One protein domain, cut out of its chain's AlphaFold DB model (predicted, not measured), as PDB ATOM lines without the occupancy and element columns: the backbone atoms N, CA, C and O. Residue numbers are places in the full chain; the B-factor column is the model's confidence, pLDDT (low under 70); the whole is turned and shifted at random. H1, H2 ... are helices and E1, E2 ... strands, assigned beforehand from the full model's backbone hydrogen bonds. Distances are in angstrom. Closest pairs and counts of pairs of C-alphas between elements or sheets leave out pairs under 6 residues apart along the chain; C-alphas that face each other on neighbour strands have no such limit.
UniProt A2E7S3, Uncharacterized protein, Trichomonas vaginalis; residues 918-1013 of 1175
ATOM      1  N   LEU A 918      56.266  36.776  78.020       91.88
ATOM      2  CA  LEU A 918      57.428  37.493  77.502       91.88
ATOM      3  C   LEU A 918      57.564  38.859  78.180       91.88
ATOM      4  O   LEU A 918      58.670  39.256  78.525       91.88
ATOM      5  N   GLU A 919      56.445  39.533  78.431       90.06
ATOM      6  CA  GLU A 919      56.391  40.781  79.197       90.06
ATOM      7  C   GLU A 919      57.012  40.601  80.591       90.06
ATOM      8  O   GLU A 919      58.000  41.257  80.913       90.06
ATOM      9  N   LYS A 920      56.567  39.592  81.349       90.88
ATOM     10  CA  LYS A 920      57.155  39.246  82.659       90.88
ATOM     11  C   LYS A 920      58.620  38.818  82.583       90.88
ATOM     12  O   LYS A 920      59.364  38.932  83.560       90.88
ATOM     13  N   LEU A 921      59.048  38.224  81.467       91.12
ATOM     14  CA  LEU A 921      60.460  37.913  81.253       91.12
ATOM     15  C   LEU A 921      61.267  39.206  81.103       91.12
ATOM     16  O   LEU A 921      62.300  39.334  81.753       91.12
ATOM     17  N   ILE A 922      60.793  40.151  80.291       89.88
ATOM     18  CA  ILE A 922      61.454  41.439  80.070       89.88
ATOM     19  C   ILE A 922      61.520  42.229  81.376       89.88
ATOM     20  O   ILE A 922      62.612  42.645  81.745       89.88
ATOM     21  N   GLU A 923      60.416  42.350  82.119       88.38
ATOM     22  CA  GLU A 923      60.354  43.057  83.411       88.38
ATOM     23  C   GLU A 923      61.417  42.560  84.394       88.38
ATOM     24  O   GLU A 923      62.279  43.328  84.825       88.38
ATOM     25  N   ARG A 924      61.437  41.247  84.666       89.75
ATOM     26  CA  ARG A 924      62.430  40.634  85.563       89.75
ATOM     27  C   ARG A 924      63.863  40.886  85.107       89.75
ATOM     28  O   ARG A 924      64.768  41.005  85.925       89.75
ATOM     29  N   ARG A 925      64.099  40.923  83.793       89.88
ATOM     30  CA  ARG A 925      65.441  41.156  83.260       89.88
ATOM     31  C   ARG A 925      65.833  42.621  83.306       89.88
ATOM     32  O   ARG A 925      66.988  42.874  83.611       89.88
ATOM     33  N   VAL A 926      64.920  43.560  83.080       87.00
ATOM     34  CA  VAL A 926      65.194  44.992  83.270       87.00
ATOM     35  C   VAL A 926      65.610  45.256  84.719       87.00
ATOM     36  O   VAL A 926      66.633  45.900  84.936       87.00
ATOM     37  N   GLU A 927      64.929  44.659  85.704       86.06
ATOM     38  CA  GLU A 927      65.338  44.732  87.118       86.06
ATOM     39  C   GLU A 927      66.765  44.223  87.359       86.06
ATOM     40  O   GLU A 927      67.536  44.828  88.107       86.06
ATOM     41  N   ASP A 928      67.132  43.104  86.731       87.12
ATOM     42  CA  ASP A 928      68.489  42.572  86.819       87.12
ATOM     43  C   ASP A 928      69.499  43.537  86.184       87.12
ATOM     44  O   ASP A 928      70.550  43.790  86.770       87.12
ATOM     45  N   ILE A 929      69.188  44.106  85.013       87.12
ATOM     46  CA  ILE A 929      70.066  45.052  84.310       87.12
ATOM     47  C   ILE A 929      70.318  46.286  85.173       87.12
ATOM     48  O   ILE A 929      71.470  46.683  85.302       87.12
ATOM     49  N   VAL A 930      69.291  46.843  85.821       83.81
ATOM     50  CA  VAL A 930      69.436  48.005  86.720       83.81
ATOM     51  C   VAL A 930      70.426  47.713  87.849       83.81
ATOM     52  O   VAL A 930      71.252  48.558  88.178       83.81
ATOM     53  N   LYS A 931      70.420  46.489  88.390       84.12
ATOM     54  CA  LYS A 931      71.395  46.058  89.409       84.12
ATOM     55  C   LYS A 931      72.808  45.886  88.847       84.12
ATOM     56  O   LYS A 931      73.775  46.095  89.575       84.12
ATOM     57  N   PHE A 932      72.941  45.454  87.592       81.94
ATOM     58  CA  PHE A 932      74.240  45.257  86.937       81.94
ATOM     59  C   PHE A 932      74.865  46.555  86.417       81.94
ATOM     60  O   PHE A 932      76.087  46.633  86.318       81.94
ATOM     61  N   LEU A 933      74.039  47.533  86.054       84.62
ATOM     62  CA  LEU A 933      74.413  48.736  85.322       84.62
ATOM     63  C   LEU A 933      73.899  49.986  86.054       84.62
ATOM     64  O   LEU A 933      72.853  50.523  85.677       84.62
ATOM     65  N   PRO A 934      74.598  50.455  87.103       77.25
ATOM     66  CA  PRO A 934      74.205  51.670  87.802       77.25
ATOM     67  C   PRO A 934      74.321  52.886  86.862       77.25
ATOM     68  O   PRO A 934      75.374  53.047  86.225       77.25
ATOM     69  N   PRO A 935      73.276  53.737  86.755       75.12
ATOM     70  CA  PRO A 935      73.221  54.846  85.798       75.12
ATOM     71  C   PRO A 935      74.436  55.776  85.850       75.12
ATOM     72  O   PRO A 935      74.935  56.178  84.800       75.12
ATOM     73  N   GLU A 936      74.983  56.024  87.048       72.94
ATOM     74  CA  GLU A 936      76.114  56.944  87.246       72.94
ATOM     75  C   GLU A 936      77.389  56.515  86.500       72.94
ATOM     76  O   GLU A 936      78.301  57.314  86.318       72.94
ATOM     77  N   THR A 937      77.487  55.249  86.082       75.19
ATOM     78  CA  THR A 937      78.687  54.688  85.438       75.19
ATOM     79  C   THR A 937      78.563  54.545  83.924       75.19
ATOM     80  O   THR A 937      79.572  54.370  83.241       75.19
ATOM     81  N   LEU A 938      77.348  54.628  83.375       84.38
ATOM     82  CA  LEU A 938      77.083  54.299  81.971       84.38
ATOM     83  C   LEU A 938      77.625  55.340  80.992       84.38
ATOM     84  O   LEU A 938      78.069  54.984  79.896       84.38
ATOM     85  N   ARG A 939      77.621  56.600  81.434       86.38
ATOM     86  CA  ARG A 939      78.044  57.793  80.691       86.38
ATOM     87  C   ARG A 939      79.490  58.216  80.984       86.38
ATOM     88  O   ARG A 939      79.955  59.234  80.478       86.38
ATOM     89  N   ASN A 940      80.210  57.429  81.791       86.31
ATOM     90  CA  ASN A 940      81.608  57.663  82.147       86.31
ATOM     91  C   ASN A 940      82.530  56.825  81.264       86.31
ATOM     92  O   ASN A 940      82.625  55.611  81.429       86.31
ATOM     93  N   HIS A 941      83.249  57.481  80.362       88.75
ATOM     94  CA  HIS A 941      84.116  56.858  79.371       88.75
ATOM     95  C   HIS A 941      85.600  57.135  79.646       88.75
ATOM     96  O   HIS A 941      85.991  58.196  80.146       88.75
ATOM     97  N   SER A 942      86.442  56.164  79.318       88.50
ATOM     98  CA  SER A 942      87.888  56.195  79.492       88.50
ATOM     99  C   SER A 942      88.586  56.884  78.320       88.50
ATOM    100  O   SER A 942      88.281  56.675  77.149       88.50
ATOM    101  N   GLY A 943      89.624  57.671  78.602       85.75
ATOM    102  CA  GLY A 943      90.399  58.332  77.554       85.75
ATOM    103  C   GLY A 943      91.289  57.417  76.716       85.75
ATOM    104  O   GLY A 943      91.946  57.877  75.782       85.75
ATOM    105  N   ILE A 944      91.315  56.114  77.001       86.44
ATOM    106  CA  ILE A 944      92.094  55.125  76.242       86.44
ATOM    107  C   ILE A 944      91.694  55.046  74.758       86.44
ATOM    108  O   ILE A 944      92.521  54.663  73.930       86.44
ATOM    109  N   VAL A 945      90.479  55.475  74.393       86.69
ATOM    110  CA  VAL A 945      90.031  55.570  72.991       86.69
ATOM    111  C   VAL A 945      90.959  56.433  72.127       86.69
ATOM    112  O   VAL A 945      91.196  56.094  70.967       86.69
ATOM    113  N   GLU A 946      91.583  57.473  72.697       84.00
ATOM    114  CA  GLU A 946      92.523  58.345  71.980       84.00
ATOM    115  C   GLU A 946      93.768  57.582  71.492       84.00
ATOM    116  O   GLU A 946      94.241  57.810  70.377       84.00
ATOM    117  N   GLU A 947      94.285  56.632  72.280       83.06
ATOM    118  CA  GLU A 947      95.463  55.834  71.901       83.06
ATOM    119  C   GLU A 947      95.184  54.847  70.775       83.06
ATOM    120  O   GLU A 947      96.089  54.465  70.030       83.06
ATOM    121  N   PHE A 948      93.924  54.450  70.643       86.12
ATOM    122  CA  PHE A 948      93.454  53.556  69.596       86.12
ATOM    123  C   PHE A 948      92.868  54.326  68.407       86.12
ATOM    124  O   PHE A 948      92.490  53.697  67.422       86.12
ATOM    125  N   GLN A 949      92.843  55.667  68.469       83.81
ATOM    126  CA  GLN A 949      92.186  56.545  67.494       83.81
ATOM    127  C   GLN A 949      90.723  56.153  67.248       83.81
ATOM    128  O   GLN A 949      90.239  56.175  66.118       83.81
ATOM    129  N   LEU A 950      90.036  55.764  68.319       85.75
ATOM    130  CA  LEU A 950      88.613  55.470  68.313       85.75
ATOM    131  C   LEU A 950      87.826  56.694  68.780       85.75
ATOM    132  O   LEU A 950      88.303  57.489  69.590       85.75
ATOM    133  N   MET A 951      86.604  56.822  68.271       87.19
ATOM    134  CA  MET A 951      85.637  57.807  68.753       87.19
ATOM    135  C   MET A 951      85.004  57.325  70.057       87.19
ATOM    136  O   MET A 951      84.926  56.118  70.300       87.19
ATOM    137  N   LEU A 952      84.549  58.253  70.899       89.31
ATOM    138  CA  LEU A 952      83.783  57.895  72.092       89.31
ATOM    139  C   LEU A 952      82.453  57.241  71.687       89.31
ATOM    140  O   LEU A 952      81.876  57.672  70.693       89.31
ATOM    141  N   PRO A 953      81.946  56.238  72.432       90.88
ATOM    142  CA  PRO A 953      80.796  55.428  72.017       90.88
ATOM    143  C   PRO A 953      79.509  56.169  71.628       90.88
ATOM    144  O   PRO A 953      78.689  55.571  70.940       90.88
ATOM    145  N   TYR A 954      79.305  57.407  72.083       84.75
ATOM    146  CA  TYR A 954      78.087  58.194  71.855       84.75
ATOM    147  C   TYR A 954      78.193  59.195  70.691       84.75
ATOM    148  O   TYR A 954      77.164  59.661  70.198       84.75
ATOM    149  N   LEU A 955      79.403  59.520  70.221       84.56
ATOM    150  CA  LEU A 955      79.618  60.576  69.222       84.56
ATOM    151  C   LEU A 955      79.190  60.145  67.810       84.56
ATOM    152  O   LEU A 955      79.402  59.005  67.414       84.56
ATOM    153  N   ASP A 956      78.619  61.071  67.034       72.31
ATOM    154  CA  ASP A 956      78.314  60.879  65.607       72.31
ATOM    155  C   ASP A 956      79.581  60.803  64.732       72.31
ATOM    156  O   ASP A 956      80.572  61.490  64.995       72.31
ATOM    157  N   ASP A 957      79.515  60.035  63.636       63.22
ATOM    158  CA  ASP A 957      80.609  59.870  62.659       63.22
ATOM    159  C   ASP A 957      81.074  61.209  62.039       63.22
ATOM    160  O   ASP A 957      82.244  61.348  61.670       63.22
ATOM    161  N   ASP A 958      80.206  62.226  61.987       55.03
ATOM    162  CA  ASP A 958      80.523  63.559  61.448       55.03
ATOM    163  C   ASP A 958      81.572  64.324  62.279       55.03
ATOM    164  O   ASP A 958      82.263  65.208  61.759       55.03
ATOM    165  N   TYR A 959      81.782  63.948  63.548       53.41
ATOM    166  CA  TYR A 959      82.834  64.532  64.390       53.41
ATOM    167  C   TYR A 959      84.253  64.092  63.990       53.41
ATOM    168  O   TYR A 959      85.231  64.718  64.411       53.41
ATOM    169  N   ALA A 960      84.404  63.087  63.117       47.53
ATOM    170  CA  ALA A 960      85.707  62.650  62.609       47.53
ATOM    171  C   ALA A 960      86.432  63.714  61.751       47.53
ATOM    172  O   ALA A 960      87.638  63.593  61.515       47.53
ATOM    173  N   ASN A 961      85.735  64.774  61.318       45.97
ATOM    174  CA  ASN A 961      86.263  65.834  60.450       45.97
ATOM    175  C   ASN A 961      86.959  66.999  61.187       45.97
ATOM    176  O   ASN A 961      87.234  68.033  60.582       45.97
ATOM    177  N   GLY A 962      87.307  66.840  62.469       43.62
ATOM    178  CA  GLY A 962      88.164  67.797  63.186       43.62
ATOM    179  C   GLY A 962      87.433  68.884  63.978       43.62
ATOM    180  O   GLY A 962      88.066  69.858  64.387       43.62
ATOM    181  N   ASN A 963      86.136  68.712  64.245       45.84
ATOM    182  CA  ASN A 963      85.422  69.561  65.199       45.84
ATOM    183  C   ASN A 963      85.899  69.279  66.633       45.84
ATOM    184  O   ASN A 963      86.209  68.141  66.994       45.84
ATOM    185  N   LYS A 964      85.983  70.336  67.452       54.84
ATOM    186  CA  LYS A 964      86.275  70.222  68.888       54.84
ATOM    187  C   LYS A 964      85.240  69.293  69.536       54.84
ATOM    188  O   LYS A 964      84.071  69.326  69.161       54.84
ATOM    189  N   LEU A 965      85.678  68.487  70.509       58.75
ATOM    190  CA  LEU A 965      84.764  67.826  71.447       58.75
ATOM    191  C   LEU A 965      83.760  68.891  71.947       58.75
ATOM    192  O   LEU A 965      84.232  69.972  72.302       58.75
ATOM    193  N   PRO A 966      82.436  68.639  71.928       56.69
ATOM    194  CA  PRO A 966      81.419  69.549  72.489       56.69
ATOM    195  C   PRO A 966      81.805  70.201  73.839       56.69
ATOM    196  O   PRO A 966      82.552  69.634  74.623       56.69
ATOM    197  N   ASP A 967      81.305  71.395  74.156       48.53
ATOM    198  CA  ASP A 967      81.767  72.159  75.335       48.53
ATOM    199  C   ASP A 967      81.279  71.610  76.702       48.53
ATOM    200  O   ASP A 967      81.662  72.119  77.755       48.53
ATOM    201  N   THR A 968      80.463  70.550  76.718       49.97
ATOM    202  CA  THR A 968      79.791  69.998  77.913       49.97
ATOM    203  C   THR A 968      80.597  68.959  78.711       49.97
ATOM    204  O   THR A 968      80.057  68.363  79.640       49.97
ATOM    205  N   TYR A 969      81.886  68.736  78.421       56.41
ATOM    206  CA  TYR A 969      82.664  67.675  79.088       56.41
ATOM    207  C   TYR A 969      83.496  68.144  80.276       56.41
ATOM    208  O   TYR A 969      84.250  69.119  80.210       56.41
ATOM    209  N   LYS A 970      83.490  67.328  81.335       57.19
ATOM    210  CA  LYS A 970      84.407  67.461  82.467       57.19
ATOM    211  C   LYS A 970      85.550  66.456  82.360       57.19
ATOM    212  O   LYS A 970      85.367  65.255  82.537       57.19
ATOM    213  N   LYS A 971      86.759  66.960  82.118       56.75
ATOM    214  CA  LYS A 971      87.990  66.166  82.162       56.75
ATOM    215  C   LYS A 971      88.427  65.987  83.616       56.75
ATOM    216  O   LYS A 971      88.808  66.959  84.265       56.75
ATOM    217  N   ILE A 972      88.398  64.754  84.114       57.19
ATOM    218  CA  ILE A 972      88.891  64.410  85.456       57.19
ATOM    219  C   ILE A 972      90.206  63.642  85.306       57.19
ATOM    220  O   ILE A 972      90.241  62.674  84.550       57.19
ATOM    221  N   ASP A 973      91.264  64.087  85.995       57.75
ATOM    222  CA  ASP A 973      92.534  63.356  86.122       57.75
ATOM    223  C   ASP A 973      92.414  62.311  87.241       57.75
ATOM    224  O   ASP A 973      92.231  62.674  88.403       57.75
ATOM    225  N   ILE A 974      92.464  61.022  86.893       55.03
ATOM    226  CA  ILE A 974      92.295  59.907  87.848       55.03
ATOM    227  C   ILE A 974      93.617  59.362  88.425       55.03
ATOM    228  O   ILE A 974      93.599  58.368  89.150       55.03
ATOM    229  N   GLY A 975      94.762  60.006  88.163       52.47
ATOM    230  CA  GLY A 975      96.055  59.644  88.764       52.47
ATOM    231  C   GLY A 975      96.865  58.564  88.020       52.47
ATOM    232  O   GLY A 975      96.608  58.229  86.862       52.47
ATOM    233  N   GLU A 976      97.932  58.059  88.658       48.25
ATOM    234  CA  GLU A 976      99.009  57.290  88.008       48.25
ATOM    235  C   GLU A 976      98.630  55.841  87.630       48.25
ATOM    236  O   GLU A 976      98.844  54.895  88.385       48.25
ATOM    237  N   GLN A 977      98.203  55.634  86.383       56.16
ATOM    238  CA  GLN A 977      98.348  54.347  85.681       56.16
ATOM    239  C   GLN A 977      99.610  54.311  84.793       56.16
ATOM    240  O   GLN A 977      99.606  53.801  83.673       56.16
ATOM    241  N   GLU A 978     100.729  54.863  85.281       57.66
ATOM    242  CA  GLU A 978     101.959  55.050  84.489       57.66
ATOM    243  C   GLU A 978     102.581  53.741  83.973       57.66
ATOM    244  O   GLU A 978     103.222  53.732  82.922       57.66
ATOM    245  N   LYS A 979     102.357  52.614  84.664       68.38
ATOM    246  CA  LYS A 979     103.017  51.335  84.351       68.38
ATOM    247  C   LYS A 979     102.634  50.746  82.988       68.38
ATOM    248  O   LYS A 979     103.489  50.147  82.349       68.38
ATOM    249  N   TYR A 980     101.403  50.946  82.508       70.81
ATOM    250  CA  TYR A 980     100.953  50.439  81.198       70.81
ATOM    251  C   TYR A 980     101.120  51.445  80.051       70.81
ATOM    252  O   TYR A 980     100.601  51.219  78.954       70.81
ATOM    253  N   LEU A 981     101.882  52.523  80.298       71.00
ATOM    254  CA  LEU A 981     102.303  53.509  79.300       71.00
ATOM    255  C   LEU A 981     101.131  54.065  78.493       71.00
ATOM    256  O   LEU A 981     101.225  54.188  77.273       71.00
ATOM    257  N   ALA A 982     100.028  54.367  79.186       72.38
ATOM    258  CA  ALA A 982      98.817  54.873  78.565       72.38
ATOM    259  C   ALA A 982      98.414  56.260  79.112       72.38
ATOM    260  O   ALA A 982      97.522  56.347  79.961       72.38
ATOM    261  N   PRO A 983      99.084  57.365  78.720       75.44
ATOM    262  CA  PRO A 983      98.829  58.687  79.295       75.44
ATOM    263  C   PRO A 983      97.387  59.173  79.115       75.44
ATOM    264  O   PRO A 983      96.902  59.951  79.938       75.44
ATOM    265  N   SER A 984      96.694  58.726  78.061       77.06
ATOM    266  CA  SER A 984      95.314  59.145  77.805       77.06
ATOM    267  C   SER A 984      94.320  58.560  78.811       77.06
ATOM    268  O   SER A 984      93.277  59.163  79.035       77.06
ATOM    269  N   MET A 985      94.666  57.465  79.499       75.06
ATOM    270  CA  MET A 985      93.839  56.885  80.567       75.06
ATOM    271  C   MET A 985      93.678  57.795  81.783       75.06
ATOM    272  O   MET A 985      92.769  57.586  82.578       75.06
ATOM    273  N   ARG A 986      94.516  58.829  81.929       72.44
ATOM    274  CA  ARG A 986      94.286  59.872  82.937       72.44
ATOM    275  C   ARG A 986      93.034  60.679  82.645       72.44
ATOM    276  O   ARG A 986      92.548  61.353  83.534       72.44
ATOM    277  N   LYS A 987      92.533  60.664  81.411       78.25
ATOM    278  CA  LYS A 987      91.356  61.427  81.014       78.25
ATOM    279  C   LYS A 987      90.107  60.579  81.220       78.25
ATOM    280  O   LYS A 987      90.043  59.439  80.767       78.25
ATOM    281  N   ARG A 988      89.100  61.183  81.839       81.12
ATOM    282  CA  ARG A 988      87.716  60.711  81.837       81.12
ATOM    283  C   ARG A 988      86.850  61.646  81.010       81.12
ATOM    284  O   ARG A 988      87.040  62.862  81.069       81.12
ATOM    285  N   PHE A 989      85.928  61.060  80.260       82.81
ATOM    286  CA  PHE A 989      84.913  61.758  79.485       82.81
ATOM    287  C   PHE A 989      83.543  61.415  80.063       82.81
ATOM    288  O   PHE A 989      83.219  60.238  80.181       82.81
ATOM    289  N   ILE A 990      82.764  62.429  80.431       83.06
ATOM    290  CA  ILE A 990      81.419  62.269  80.995       83.06
ATOM    291  C   ILE A 990      80.435  62.884  80.012       83.06
ATOM    292  O   ILE A 990      80.567  64.068  79.709       83.06
ATOM    293  N   GLU A 991      79.513  62.092  79.478       83.25
ATOM    294  CA  GLU A 991      78.468  62.588  78.574       83.25
ATOM    295  C   GLU A 991      77.579  63.636  79.274       83.25
ATOM    296  O   GLU A 991      77.320  63.533  80.473       83.25
ATOM    297  N   GLY A 992      77.134  64.660  78.540       65.06
ATOM    298  CA  GLY A 992      76.254  65.699  79.083       65.06
ATOM    299  C   GLY A 992      74.875  65.148  79.471       65.06
ATOM    300  O   GLY A 992      74.349  64.284  78.780       65.06
ATOM    301  N   ASP A 993      74.309  65.705  80.546       60.06
ATOM    302  CA  ASP A 993      73.010  65.375  81.163       60.06
ATOM    303  C   ASP A 993      72.994  64.148  82.108       60.06
ATOM    304  O   ASP A 993      72.328  63.137  81.886       60.06
ATOM    305  N   GLU A 994      73.720  64.252  83.234       52.25
ATOM    306  CA  GLU A 994      73.753  63.240  84.313       52.25
ATOM    307  C   GLU A 994      72.370  62.961  84.956       52.25
ATOM    308  O   GLU A 994      72.234  62.000  85.713       52.25
ATOM    309  N   ASN A 995      71.347  63.774  84.661       50.84
ATOM    310  CA  ASN A 995      70.021  63.693  85.283       50.84
ATOM    311  C   ASN A 995      68.973  62.933  84.450       50.84
ATOM    312  O   ASN A 995      67.885  62.661  84.965       50.84
ATOM    313  N   GLU A 996      69.258  62.573  83.194       61.06
ATOM    314  CA  GLU A 996      68.316  61.783  82.394       61.06
ATOM    315  C   GLU A 996      68.328  60.310  82.826       61.06
ATOM    316  O   GLU A 996      69.302  59.577  82.629       61.06
ATOM    317  N   LEU A 997      67.214  59.865  83.417       59.94
ATOM    318  CA  LEU A 997      67.000  58.464  83.762       59.94
ATOM    319  C   LEU A 997      66.935  57.586  82.493       59.94
ATOM    320  O   LEU A 997      66.372  58.004  81.481       59.94
ATOM    321  N   PRO A 998      67.423  56.334  82.554       70.19
ATOM    322  CA  PRO A 998      67.337  55.383  81.449       70.19
ATOM    323  C   PRO A 998      65.909  55.161  80.952       70.19
ATOM    324  O   PRO A 998      65.011  54.859  81.738       70.19
ATOM    325  N   LEU A 999      65.701  55.212  79.638       68.56
ATOM    326  CA  LEU A 999      64.375  55.126  79.023       68.56
ATOM    327  C   LEU A 999      63.591  53.845  79.382       68.56
ATOM    328  O   LEU A 999      62.418  53.926  79.751       68.56
ATOM    329  N   GLN A1000      64.214  52.658  79.365       64.25
ATOM    330  CA  GLN A1000      63.533  51.417  79.773       64.25
ATOM    331  C   GLN A1000      63.282  51.370  81.285       64.25
ATOM    332  O   GLN A1000      62.321  50.735  81.720       64.25
ATOM    333  N   TYR A1001      64.120  52.031  82.091       70.50
ATOM    334  CA  TYR A1001      63.906  52.140  83.534       70.50
ATOM    335  C   TYR A1001      62.726  53.057  83.849       70.50
ATOM    336  O   TYR A1001      61.862  52.669  84.629       70.50
ATOM    337  N   ILE A1002      62.632  54.215  83.184       70.50
ATOM    338  CA  ILE A1002      61.446  55.080  83.233       70.50
ATOM    339  C   ILE A1002      60.215  54.255  82.864       70.50
ATOM    340  O   ILE A1002      59.229  54.259  83.602       70.50
ATOM    341  N   ALA A1003      60.292  53.488  81.771       66.69
ATOM    342  CA  ALA A1003      59.157  52.707  81.322       66.69
ATOM    343  C   ALA A1003      58.724  51.637  82.338       66.69
ATOM    344  O   ALA A1003      57.534  51.476  82.621       66.69
ATOM    345  N   TYR A1004      59.698  50.936  82.917       74.31
ATOM    346  CA  TYR A1004      59.490  49.960  83.981       74.31
ATOM    347  C   TYR A1004      58.904  50.597  85.254       74.31
ATOM    348  O   TYR A1004      57.928  50.083  85.794       74.31
ATOM    349  N   GLU A1005      59.441  51.726  85.722       74.12
ATOM    350  CA  GLU A1005      58.959  52.413  86.928       74.12
ATOM    351  C   GLU A1005      57.539  52.956  86.754       74.12
ATOM    352  O   GLU A1005      56.708  52.798  87.651       74.12
ATOM    353  N   LEU A1006      57.232  53.542  85.592       72.31
ATOM    354  CA  LEU A1006      55.878  53.986  85.258       72.31
ATOM    355  C   LEU A1006      54.889  52.817  85.312       72.31
ATOM    356  O   LEU A1006      53.836  52.940  85.938       72.31
ATOM    357  N   ARG A1007      55.245  51.659  84.742       70.56
ATOM    358  CA  ARG A1007      54.419  50.442  84.824       70.56
ATOM    359  C   ARG A1007      54.262  49.937  86.249       70.56
ATOM    360  O   ARG A1007      53.152  49.623  86.664       70.56
ATOM    361  N   ARG A1008      55.357  49.868  87.011       74.38
ATOM    362  CA  ARG A1008      55.331  49.397  88.399       74.38
ATOM    363  C   ARG A1008      54.391  50.249  89.250       74.38
ATOM    364  O   ARG A1008      53.620  49.696  90.028       74.38
ATOM    365  N   ARG A1009      54.406  51.574  89.063       72.56
ATOM    366  CA  ARG A1009      53.479  52.506  89.728       72.56
ATOM    367  C   ARG A1009      52.028  52.273  89.302       72.56
ATOM    368  O   ARG A1009      51.167  52.164  90.163       72.56
ATOM    369  N   GLN A1010      51.773  52.104  88.000       65.75
ATOM    370  CA  GLN A1010      50.428  51.824  87.473       65.75
ATOM    371  C   GLN A1010      49.828  50.508  87.995       65.75
ATOM    372  O   GLN A1010      48.615  50.411  88.156       65.75
ATOM    373  N   VAL A1011      50.657  49.491  88.258       60.44
ATOM    374  CA  VAL A1011      50.208  48.200  88.811       60.44
ATOM    375  C   VAL A1011      50.083  48.249  90.341       60.44
ATOM    376  O   VAL A1011      49.172  47.638  90.897       60.44
ATOM    377  N   GLY A1012      50.960  48.993  91.026       47.31
ATOM    378  CA  GLY A1012      51.007  49.082  92.490       47.31
ATOM    379  C   GLY A1012      49.842  49.840  93.139       47.31
ATOM    380  O   GLY A1012      49.493  49.544  94.277       47.31
ATOM    381  N   GLU A1013      49.186  50.757  92.427       43.44
ATOM    382  CA  GLU A1013      48.018  51.490  92.954       43.44
ATOM    383  C   GLU A1013      46.710  50.666  92.943       43.44
ATOM    384  O   GLU A1013      45.692  51.117  93.461       43.44
TER     385      GLU A1013
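What this domain is: This is residues 918 to 1013 of the 1175 residues of an uncharacterized protein of Trichomonas vaginalis (UniProt A2E7S3). The model is a long, loose body: at one end the two longest helices, H1 and H6, pack on each other at a steep tilt, and at the other a small ribbon of two strands, E1 and E2, runs into the short helices H3 and H5. H2 lies between H1 and the ribbon, H4 lies off to one side with no helix touching it, and a long loop leads from H4 to H5. The 96 printed residues hold six named helices and two named strands, in the order H1 H2 E1 H3 H4 H5 E2 H6; the sheet E1 - E2 is antiparallel and the class is mostly helix. The radius of gyration of the C-alphas is 17.9 A, and the spans are 53 by 33 by 23 A.

How they stand to each other: Look first at E1, residues 940 to 942, and E2, residues 987 to 990, antiparallel at 153 degrees, with N 941 and O 989 within hydrogen-bond range at 2.8 A. Residues 972 to 973 pair antiparallel with residues 987 to 988 of E2. H3, residues 943 to 948, touches H5, residues 983 to 986; their closest C-alphas, of Gly 943 and Met 985, are 4.8 A apart. H4, residues 957 to 961, is apart from both. H2, residues 935 to 938, and H1, residues 918 to 932, meet only through their link. H6, residues 999 to 1012, touches H1 with residues 1000 to 1004 alone, at a steep tilt of 62 degrees, opposite ways; the closest C-alphas, of Glu 923 and Tyr 1004, are 7.0 A apart. Each O i to N i+4 pair is within hydrogen-bond range in H1 and H6; H3 has 0 of 2 but 3 of 3 O i to N i+3 pairs, H4 0 of 1 but 1 of 2, and H2 and H5 are too short for an i+4 pair.

Where its parts are: Find C-alpha 918 at (57.428, 37.493, 77.502); from there H1 runs 20.8 A. E2 runs 10.0 A from C-alpha 987 at (91.356, 61.427, 81.014). H6 runs 19.9 A to C-alpha 1012 at (51.007, 49.082, 92.490).

The domain as a whole: The farthest C-alphas, of Leu 981 and Glu 1013, are 56.0 A apart. The printed part has no cut, and the link from H4 to H5, 21 residues, is long. Mean pLDDT of the printed part is 72.0; 36 residues are under 70, among them 957 to 979.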